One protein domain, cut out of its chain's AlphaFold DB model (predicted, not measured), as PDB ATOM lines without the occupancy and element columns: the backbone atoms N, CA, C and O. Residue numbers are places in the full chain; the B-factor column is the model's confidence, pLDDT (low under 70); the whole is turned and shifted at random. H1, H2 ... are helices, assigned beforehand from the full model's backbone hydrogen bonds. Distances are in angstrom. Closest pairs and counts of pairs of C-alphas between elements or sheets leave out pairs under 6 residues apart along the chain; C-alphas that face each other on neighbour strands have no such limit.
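What this domain is: This is residues 4 to 74 of the 260 residues of the protein "OHCU decarboxylase" of Phytophthora palmivora var. palmivora (UniProt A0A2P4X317). Five short helices make a compact cluster round H3: the longest helix, H4, folds back over one side of H3 and meets it with residues 54 to 59 alone, while H2 crosses H3 on another side. H1 and H5 stand at the two ends of the long axis, H1 packed on H2 and H5 on H3. The printed part has 71 residues with five named helices, H1 to H5 in chain order, and no named strand; its class is all helix. It is compact, with a radius of gyration of the C-alphas of 11.6 A and spans of 31 by 26 by 17 A.

How they stand to each other: H4, residues 48 to 59, touches H3, residues 33 to 40, with residues 54 to 59 alone. The closest C-alphas, of Trp 35 and Val 58, are 6.3 A apart, and the two form a helical hairpin at a steep tilt of 39 degrees, opposite ways. H3 is the hub, touching three helices. It touches H2, residues 21 to 29, at 64 degrees, a steep tilt, closest at the C-alphas of Leu 26 and Ala 36, 5.4 A. H5, residues 64 to 72, touches H3 about perpendicular, at 85 degrees, with the C-alphas of Arg 34 and Asp 66 closest at 6.5 A. H1, residues 4 to 10, touches H2, closest at the C-alphas of Ala 9 and Phe 22, 5.5 A. H4 and H5 are apart. In H1, H2, H3, H4 and H5 every O i to N i+4 pair is within hydrogen-bond range.

Where its parts are: H4 is 16.3 A long and starts at C-alpha 48 (88.302, 37.226, 157.483). H2 measures 12.9 A, H5 12.3 A, H3 10.6 A and H1 9.8 A. H1 begins at C-alpha 4 (93.790, 32.685, 150.426), and H5 ends at C-alpha 72 (79.999, 16.108, 170.714).

The domain as a whole: The C-alphas farthest apart, of Ser 4 and Lys 64, are 31.9 A apart. The printed part has no cut and no long link. The mean pLDDT of the printed part is 87.7, and no printed residue is under 70.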
ATOM      1  N   SER A   4      93.355  33.089 151.764       86.75
ATOM      2  CA  SER A   4      93.790  32.685 150.426       86.75
ATOM      3  C   SER A   4      94.103  31.188 150.361       86.75
ATOM      4  O   SER A   4      93.774  30.531 149.379       86.75
ATOM      5  N   VAL A   5      94.669  30.617 151.431       86.75
ATOM      6  CA  VAL A   5      94.941  29.171 151.520       86.75
ATOM      7  C   VAL A   5      93.642  28.364 151.593       86.75
ATOM      8  O   VAL A   5      93.565  27.276 151.022       86.75
ATOM      9  N   LEU A   6      92.615  28.881 152.274       86.31
ATOM     10  CA  LEU A   6      91.305  28.230 152.329       86.31
ATOM     11  C   LEU A   6      90.579  28.299 150.988       86.31
ATOM     12  O   LEU A   6      90.041  27.285 150.565       86.31
ATOM     13  N   ASN A   7      90.620  29.441 150.298       92.50
ATOM     14  CA  ASN A   7      90.019  29.589 148.969       92.50
ATOM     15  C   ASN A   7      90.635  28.616 147.956       92.50
ATOM     16  O   ASN A   7      89.912  27.983 147.193       92.50
ATOM     17  N   VAL A   8      91.961  28.442 147.983       92.19
ATOM     18  CA  VAL A   8      92.644  27.452 147.133       92.19
ATOM     19  C   VAL A   8      92.210  26.027 147.483       92.19
ATOM     20  O   VAL A   8      91.965  25.226 146.587       92.19
ATOM     21  N   ALA A   9      92.079  25.708 148.774       88.88
ATOM     22  CA  ALA A   9      91.611  24.392 149.207       88.88
ATOM     23  C   ALA A   9      90.141  24.135 148.826       88.88
ATOM     24  O   ALA A   9      89.806  23.012 148.461       88.88
ATOM     25  N   ALA A  10      89.292  25.163 148.873       91.62
ATOM     26  CA  ALA A  10      87.889  25.100 148.473       91.62
ATOM     27  C   ALA A  10      87.711  24.911 146.959       91.62
ATOM     28  O   ALA A  10      86.771  24.255 146.528       91.62
ATOM     29  N   ALA A  11      88.618  25.464 146.149       91.62
ATOM     30  CA  ALA A  11      88.589  25.350 144.691       91.62
ATOM     31  C   ALA A  11      89.186  24.033 144.155       91.62
ATOM     32  O   ALA A  11      89.164  23.788 142.948       91.62
ATOM     33  N   ALA A  12      89.761  23.192 145.021       90.19
ATOM     34  CA  ALA A  12      90.355  21.929 144.605       90.19
ATOM     35  C   ALA A  12      89.274  20.934 144.124       90.19
ATOM     36  O   ALA A  12      88.203  20.858 144.728       90.19
ATOM     37  N   PRO A  13      89.539  20.119 143.085       87.75
ATOM     38  CA  PRO A  13      88.586  19.110 142.627       87.75
ATOM     39  C   PRO A  13      88.189  18.146 143.755       87.75
ATOM     40  O   PRO A  13      89.050  17.510 144.365       87.75
ATOM     41  N   GLY A  14      86.888  18.010 144.021       86.56
ATOM     42  CA  GLY A  14      86.384  17.148 145.089       86.56
ATOM     43  C   GLY A  14      86.373  17.788 146.479       86.56
ATOM     44  O   GLY A  14      86.151  17.066 147.452       86.56
ATOM     45  N   ALA A  15      86.617  19.096 146.606       85.50
ATOM     46  CA  ALA A  15      86.546  19.819 147.877       85.50
ATOM     47  C   ALA A  15      85.150  19.758 148.527       85.50
ATOM     48  O   ALA A  15      85.040  19.776 149.753       85.50
ATOM     49  N   GLU A  16      84.099  19.607 147.723       80.69
ATOM     50  CA  GLU A  16      82.708  19.451 148.150       80.69
ATOM     51  C   GLU A  16      82.414  18.110 148.837       80.69
ATOM     52  O   GLU A  16      81.415  17.984 149.549       80.69
ATOM     53  N   LYS A  17      83.278  17.104 148.645       85.06
ATOM     54  CA  LYS A  17      83.111  15.781 149.251       85.06
ATOM     55  C   LYS A  17      83.375  15.842 150.751       85.06
ATOM     56  O   LYS A  17      84.306  16.498 151.206       85.06
ATOM     57  N   GLU A  18      82.613  15.066 151.512       81.06
ATOM     58  CA  GLU A  18      82.719  15.010 152.973       81.06
ATOM     59  C   GLU A  18      84.124  14.622 153.467       81.06
ATOM     60  O   GLU A  18      84.653  15.219 154.400       81.06
ATOM     61  N   ALA A  19      84.775  13.685 152.773       83.25
ATOM     62  CA  ALA A  19      86.126  13.223 153.087       83.25
ATOM     63  C   ALA A  19      87.250  14.150 152.575       83.25
ATOM     64  O   ALA A  19      88.426  13.798 152.681       83.25
ATOM     65  N   SER A  20      86.928  15.302 151.976       89.06
ATOM     66  CA  SER A  20      87.947  16.200 151.434       89.06
ATOM     67  C   SER A  20      88.769  16.849 152.553       89.06
ATOM     68  O   SER A  20      88.277  17.134 153.646       89.06
ATOM     69  N   SER A  21      90.042  17.140 152.276       86.62
ATOM     70  CA  SER A  21      90.912  17.825 153.243       86.62
ATOM     71  C   SER A  21      90.423  19.241 153.570       86.62
ATOM     72  O   SER A  21      90.651  19.740 154.671       86.62
ATOM     73  N   PHE A  22      89.728  19.894 152.634       91.38
ATOM     74  CA  PHE A  22      89.061  21.171 152.866       91.38
ATOM     75  C   PHE A  22      87.909  21.013 153.859       91.38
ATOM     76  O   PHE A  22      87.820  21.756 154.837       91.38
ATOM     77  N   ARG A  23      87.083  19.985 153.666       91.38
ATOM     78  CA  ARG A  23      85.947  19.721 154.531       91.38
ATOM     79  C   ARG A  23      86.356  19.326 155.946       91.38
ATOM     80  O   ARG A  23      85.782  19.825 156.908       91.38
ATOM     81  N   GLN A  24      87.417  18.535 156.081       89.25
ATOM     82  CA  GLN A  24      88.018  18.212 157.376       89.25
ATOM     83  C   GLN A  24      88.540  19.452 158.115       89.25
ATOM     84  O   GLN A  24      88.412  19.535 159.333       89.25
ATOM     85  N   LYS A  25      89.092  20.446 157.402       88.00
ATOM     86  CA  LYS A  25      89.514  21.717 158.023       88.00
ATOM     87  C   LYS A  25      88.328  22.512 158.561       88.00
ATOM     88  O   LYS A  25      88.450  23.090 159.633       88.00
ATOM     89  N   LEU A  26      87.201  22.525 157.851       89.06
ATOM     90  CA  LEU A  26      85.971  23.149 158.348       89.06
ATOM     91  C   LEU A  26      85.418  22.393 159.565       89.06
ATOM     92  O   LEU A  26      85.080  23.026 160.559       89.06
ATOM     93  N   LEU A  27      85.428  21.057 159.536       89.69
ATOM     94  CA  LEU A  27      85.024  20.223 160.677       89.69
ATOM     95  C   LEU A  27      85.919  20.404 161.912       89.69
ATOM     96  O   LEU A  27      85.464  20.255 163.041       89.69
ATOM     97  N   TYR A  28      87.190  20.765 161.718       83.81
ATOM     98  CA  TYR A  28      88.079  21.133 162.821       83.81
ATOM     99  C   TYR A  28      87.691  22.475 163.469       83.81
ATOM    100  O   TYR A  28      87.995  22.703 164.638       83.81
ATOM    101  N   CYS A  29      87.033  23.372 162.728       82.94
ATOM    102  CA  CYS A  29      86.530  24.640 163.259       82.94
ATOM    103  C   CYS A  29      85.198  24.469 163.999       82.94
ATOM    104  O   CYS A  29      85.029  25.041 165.072       82.94
ATOM    105  N   CYS A  30      84.277  23.686 163.439       86.88
ATOM    106  CA  CYS A  30      82.988  23.364 164.040       86.88
ATOM    107  C   CYS A  30      82.648  21.908 163.724       86.88
ATOM    108  O   CYS A  30      82.644  21.513 162.560       86.88
ATOM    109  N   GLY A  31      82.337  21.119 164.751       88.50
ATOM    110  CA  GLY A  31      82.068  19.689 164.601       88.50
ATOM    111  C   GLY A  31      80.776  19.331 163.863       88.50
ATOM    112  O   GLY A  31      80.541  18.150 163.638       88.50
ATOM    113  N   SER A  32      79.939  20.313 163.505       93.94
ATOM    114  CA  SER A  32      78.695  20.067 162.771       93.94
ATOM    115  C   SER A  32      78.974  19.778 161.295       93.94
ATOM    116  O   SER A  32      79.537  20.602 160.561       93.94
ATOM    117  N   THR A  33      78.509  18.622 160.827       95.06
ATOM    118  CA  THR A  33      78.613  18.207 159.423       95.06
ATOM    119  C   THR A  33      77.794  19.111 158.511       95.06
ATOM    120  O   THR A  33      78.271  19.477 157.425       95.06
ATOM    121  N   ARG A  34      76.614  19.544 158.979       95.69
ATOM    122  CA  ARG A  34      75.750  20.521 158.303       95.69
ATOM    123  C   ARG A  34      76.400  21.896 158.221       95.69
ATOM    124  O   ARG A  34      76.431  22.471 157.134       95.69
ATOM    125  N   TRP A  35      76.976  22.404 159.311       96.25
ATOM    126  CA  TRP A  35      77.690  23.684 159.288       96.25
ATOM    127  C   TRP A  35      78.804  23.681 158.249       96.25
ATOM    128  O   TRP A  35      78.879  24.556 157.387       96.25
ATOM    129  N   ALA A  36      79.631  22.637 158.267       95.25
ATOM    130  CA  ALA A  36      80.724  22.508 157.322       95.25
ATOM    131  C   ALA A  36      80.204  22.393 155.869       95.25
ATOM    132  O   ALA A  36      80.885  22.839 154.940       95.25
ATOM    133  N   ALA A  37      78.991  21.849 155.666       94.62
ATOM    134  CA  ALA A  37      78.294  21.751 154.371       94.62
ATOM    135  C   ALA A  37      77.961  23.100 153.800       94.62
ATOM    136  O   ALA A  37      78.359  23.416 152.679       94.62
ATOM    137  N   GLU A  38      77.255  23.884 154.591       95.44
ATOM    138  CA  GLU A  38      76.805  25.190 154.168       95.44
ATOM    139  C   GLU A  38      77.978  26.160 154.065       95.44
ATOM    140  O   GLU A  38      78.058  26.899 153.085       95.44
ATOM    141  N   MET A  39      78.959  26.077 154.969       95.06
ATOM    142  CA  MET A  39      80.174  26.883 154.876       95.06
ATOM    143  C   MET A  39      80.969  26.595 153.612       95.06
ATOM    144  O   MET A  39      81.422  27.538 152.975       95.06
ATOM    145  N   SER A  40      81.093  25.332 153.188       94.69
ATOM    146  CA  SER A  40      81.821  24.993 151.953       94.69
ATOM    147  C   SER A  40      81.249  25.706 150.723       94.69
ATOM    148  O   SER A  40      82.007  26.090 149.837       94.69
ATOM    149  N   LYS A  41      79.929  25.935 150.688       95.00
ATOM    150  CA  LYS A  41      79.235  26.625 149.586       95.00
ATOM    151  C   LYS A  41      79.450  28.142 149.583       95.00
ATOM    152  O   LYS A  41      79.103  28.791 148.603       95.00
ATOM    153  N   ARG A  42      79.966  28.718 150.676       94.38
ATOM    154  CA  ARG A  42      80.229  30.162 150.807       94.38
ATOM    155  C   ARG A  42      81.596  30.575 150.272       94.38
ATOM    156  O   ARG A  42      81.828  31.763 150.101       94.38
ATOM    157  N   PHE A  43      82.492  29.623 150.024       93.69
ATOM    158  CA  PHE A  43      83.805  29.911 149.454       93.69
ATOM    159  C   PHE A  43      83.719  30.100 147.930       93.69
ATOM    160  O   PHE A  43      82.925  29.419 147.279       93.69
ATOM    161  N   PRO A  44      84.568  30.962 147.338       95.50
ATOM    162  CA  PRO A  44      85.657  31.716 147.970       95.50
ATOM    163  C   PRO A  44      85.185  32.968 148.727       95.50
ATOM    164  O   PRO A  44      84.192  33.581 148.360       95.50
ATOM    165  N   LEU A  45      85.946  33.363 149.751       92.12
ATOM    166  CA  LEU A  45      85.684  34.537 150.595       92.12
ATOM    167  C   LEU A  45      86.821  35.558 150.464       92.12
ATOM    168  O   LEU A  45      87.994  35.184 150.376       92.12
ATOM    169  N   GLN A  46      86.491  36.844 150.454       91.62
ATOM    170  CA  GLN A  46      87.417  37.951 150.246       91.62
ATOM    171  C   GLN A  46      88.376  38.124 151.426       91.62
ATOM    172  O   GLN A  46      89.588  38.257 151.235       91.62
ATOM    173  N   ASP A  47      87.842  38.127 152.645       83.44
ATOM    174  CA  ASP A  47      88.610  38.374 153.855       83.44
ATOM    175  C   ASP A  47      88.042  37.644 155.083       83.44
ATOM    176  O   ASP A  47      87.086  36.868 155.020       83.44
ATOM    177  N   PHE A  48      88.697  37.850 156.225       82.00
ATOM    178  CA  PHE A  48      88.302  37.226 157.483       82.00
ATOM    179  C   PHE A  48      86.942  37.726 158.000       82.00
ATOM    180  O   PHE A  48      86.234  36.971 158.656       82.00
ATOM    181  N   ASN A  49      86.568  38.972 157.708       79.31
ATOM    182  CA  ASN A  49      85.298  39.530 158.157       79.31
ATOM    183  C   ASN A  49      84.133  38.889 157.390       79.31
ATOM    184  O   ASN A  49      83.133  38.506 157.992       79.31
ATOM    185  N   GLU A  50      84.298  38.684 156.081       84.31
ATOM    186  CA  GLU A  50      83.328  37.940 155.275       84.31
ATOM    187  C   GLU A  50      83.214  36.474 155.721       84.31
ATOM    188  O   GLU A  50      82.110  35.936 155.776       84.31
ATOM    189  N   LEU A  51      84.326  35.841 156.120       86.56
ATOM    190  CA  LEU A  51      84.313  34.496 156.705       86.56
ATOM    191  C   LEU A  51      83.490  34.421 157.993       86.56
ATOM    192  O   LEU A  51      82.676  33.511 158.130       86.56
ATOM    193  N   CYS A  52      83.695  35.356 158.924       85.12
ATOM    194  CA  CYS A  52      82.922  35.414 160.166       85.12
ATOM    195  C   CYS A  52      81.435  35.631 159.882       85.12
ATOM    196  O   CYS A  52      80.608  34.870 160.365       85.12
ATOM    197  N   HIS A  53      81.105  36.597 159.025       81.81
ATOM    198  CA  HIS A  53      79.719  36.861 158.654       81.81
ATOM    199  C   HIS A  53      79.063  35.653 157.964       81.81
ATOM    200  O   HIS A  53      77.916  35.312 158.245       81.81
ATOM    201  N   ALA A  54      79.775  34.970 157.066       86.31
ATOM    202  CA  ALA A  54      79.280  33.749 156.438       86.31
ATOM    203  C   ALA A  54      79.008  32.644 157.471       86.31
ATOM    204  O   ALA A  54      77.981  31.974 157.360       86.31
ATOM    205  N   ALA A  55      79.881  32.495 158.473       89.56
ATOM    206  CA  ALA A  55      79.694  31.557 159.575       89.56
ATOM    207  C   ALA A  55      78.462  31.903 160.417       89.56
ATOM    208  O   ALA A  55      77.632  31.024 160.615       89.56
ATOM    209  N   ASP A  56      78.273  33.169 160.798       83.56
ATOM    210  CA  ASP A  56      77.101  33.610 161.569       83.56
ATOM    211  C   ASP A  56      75.785  33.309 160.832       83.56
ATOM    212  O   ASP A  56      74.819  32.813 161.417       83.56
ATOM    213  N   VAL A  57      75.748  33.552 159.515       89.25
ATOM    214  CA  VAL A  57      74.565  33.245 158.698       89.25
ATOM    215  C   VAL A  57      74.313  31.738 158.633       89.25
ATOM    216  O   VAL A  57      73.158  31.322 158.621       89.25
ATOM    217  N   VAL A  58      75.356  30.908 158.564       91.19
ATOM    218  CA  VAL A  58      75.200  29.446 158.565       91.19
ATOM    219  C   VAL A  58      74.758  28.943 159.942       91.19
ATOM    220  O   VAL A  58      73.827  28.140 160.008       91.19
ATOM    221  N   ASP A  59      75.352  29.453 161.019       86.69
ATOM    222  CA  ASP A  59      75.018  29.135 162.413       86.69
ATOM    223  C   ASP A  59      73.533  29.365 162.703       86.69
ATOM    224  O   ASP A  59      72.875  28.523 163.314       86.69
ATOM    225  N   ALA A  60      72.976  30.469 162.196       86.62
ATOM    226  CA  ALA A  60      71.559  30.798 162.338       86.62
ATOM    227  C   ALA A  60      70.611  29.785 161.662       86.62
ATOM    228  O   ALA A  60      69.418  29.764 161.962       86.62
ATOM    229  N   THR A  61      71.115  28.940 160.755       90.44
ATOM    230  CA  THR A  61      70.331  27.899 160.062       90.44
ATOM    231  C   THR A  61      70.479  26.503 160.668       90.44
ATOM    232  O   THR A  61      69.882  25.547 160.157       90.44
ATOM    233  N   LEU A  62      71.301  26.360 161.711       88.31
ATOM    234  CA  LEU A  62      71.542  25.085 162.373       88.31
ATOM    235  C   LEU A  62      70.385  24.721 163.300       88.31
ATOM    236  O   LEU A  62      69.856  25.546 164.045       88.31
ATOM    237  N   THR A  63      70.012  23.449 163.269       86.44
ATOM    238  CA  THR A  63      69.046  22.872 164.197       86.44
ATOM    239  C   THR A  63      69.720  22.505 165.517       86.44
ATOM    240  O   THR A  63      70.944  22.491 165.648       86.44
ATOM    241  N   LYS A  64      68.913  22.161 166.523       80.81
ATOM    242  CA  LYS A  64      69.409  21.661 167.810       80.81
ATOM    243  C   LYS A  64      70.331  20.445 167.650       80.81
ATOM    244  O   LYS A  64      71.349  20.378 168.332       80.81
ATOM    245  N   ASP A  65      69.993  19.518 166.758       88.00
ATOM    246  CA  ASP A  65      70.780  18.301 166.545       88.00
ATOM    247  C   ASP A  65      72.142  18.619 165.915       88.00
ATOM    248  O   ASP A  65      73.153  18.055 166.331       88.00
ATOM    249  N   ASP A  66      72.190  19.598 165.007       87.00
ATOM    250  CA  ASP A  66      73.441  20.083 164.415       87.00
ATOM    251  C   ASP A  66      74.362  20.709 165.477       87.00
ATOM    252  O   ASP A  66      75.572  20.477 165.485       87.00
ATOM    253  N   TRP A  67      73.794  21.472 166.416       80.50
ATOM    254  CA  TRP A  67      74.545  22.025 167.545       80.50
ATOM    255  C   TRP A  67      75.052  20.932 168.494       80.50
ATOM    256  O   TRP A  67      76.199  20.984 168.936       80.50
ATOM    257  N   LEU A  68      74.231  19.923 168.799       80.75
ATOM    258  CA  LEU A  68      74.643  18.794 169.639       80.75
ATOM    259  C   LEU A  68      75.767  17.976 168.991       80.75
ATOM    260  O   LEU A  68      76.696  17.571 169.692       80.75
ATOM    261  N   GLU A  69      75.717  17.777 167.672       86.75
ATOM    262  CA  GLU A  69      76.795  17.161 166.895       86.75
ATOM    263  C   GLU A  69      78.092  17.975 167.013       86.75
ATOM    264  O   GLU A  69      79.137  17.417 167.362       86.75
ATOM    265  N   ALA A  70      78.018  19.299 166.821       84.06
ATOM    266  CA  ALA A  70      79.169  20.183 166.984       84.06
ATOM    267  C   ALA A  70      79.806  20.039 168.369       84.06
ATOM    268  O   ALA A  70      81.017  19.838 168.471       84.06
ATOM    269  N   PHE A  71      78.995  20.063 169.430       81.00
ATOM    270  CA  PHE A  71      79.482  19.920 170.801       81.00
ATOM    271  C   PHE A  71      80.081  18.539 171.089       81.00
ATOM    272  O   PHE A  71      81.081  18.442 171.804       81.00
ATOM    273  N   ALA A  72      79.510  17.472 170.527       79.75
ATOM    274  CA  ALA A  72      79.999  16.108 170.714       79.75
ATOM    275  C   ALA A  72      81.395  15.876 170.106       79.75
ATOM    276  O   ALA A  72      82.137  15.026 170.603       79.75
ATOM    277  N   ALA A  73      81.763  16.635 169.070       78.19
ATOM    278  CA  ALA A  73      83.057  16.529 168.399       78.19
ATOM    279  C   ALA A  73      84.228  17.141 169.193       78.19
ATOM    280  O   ALA A  73      85.392  16.865 168.883       78.19
ATOM    281  N   HIS A  74      83.963  17.957 170.219       70.44
ATOM    282  CA  HIS A  74      85.036  18.533 171.025       70.44
ATOM    283  C   HIS A  74      85.724  17.450 171.874       70.44
ATOM    284  O   HIS A  74      85.048  16.635 172.511       70.44
TER     285      HIS A  74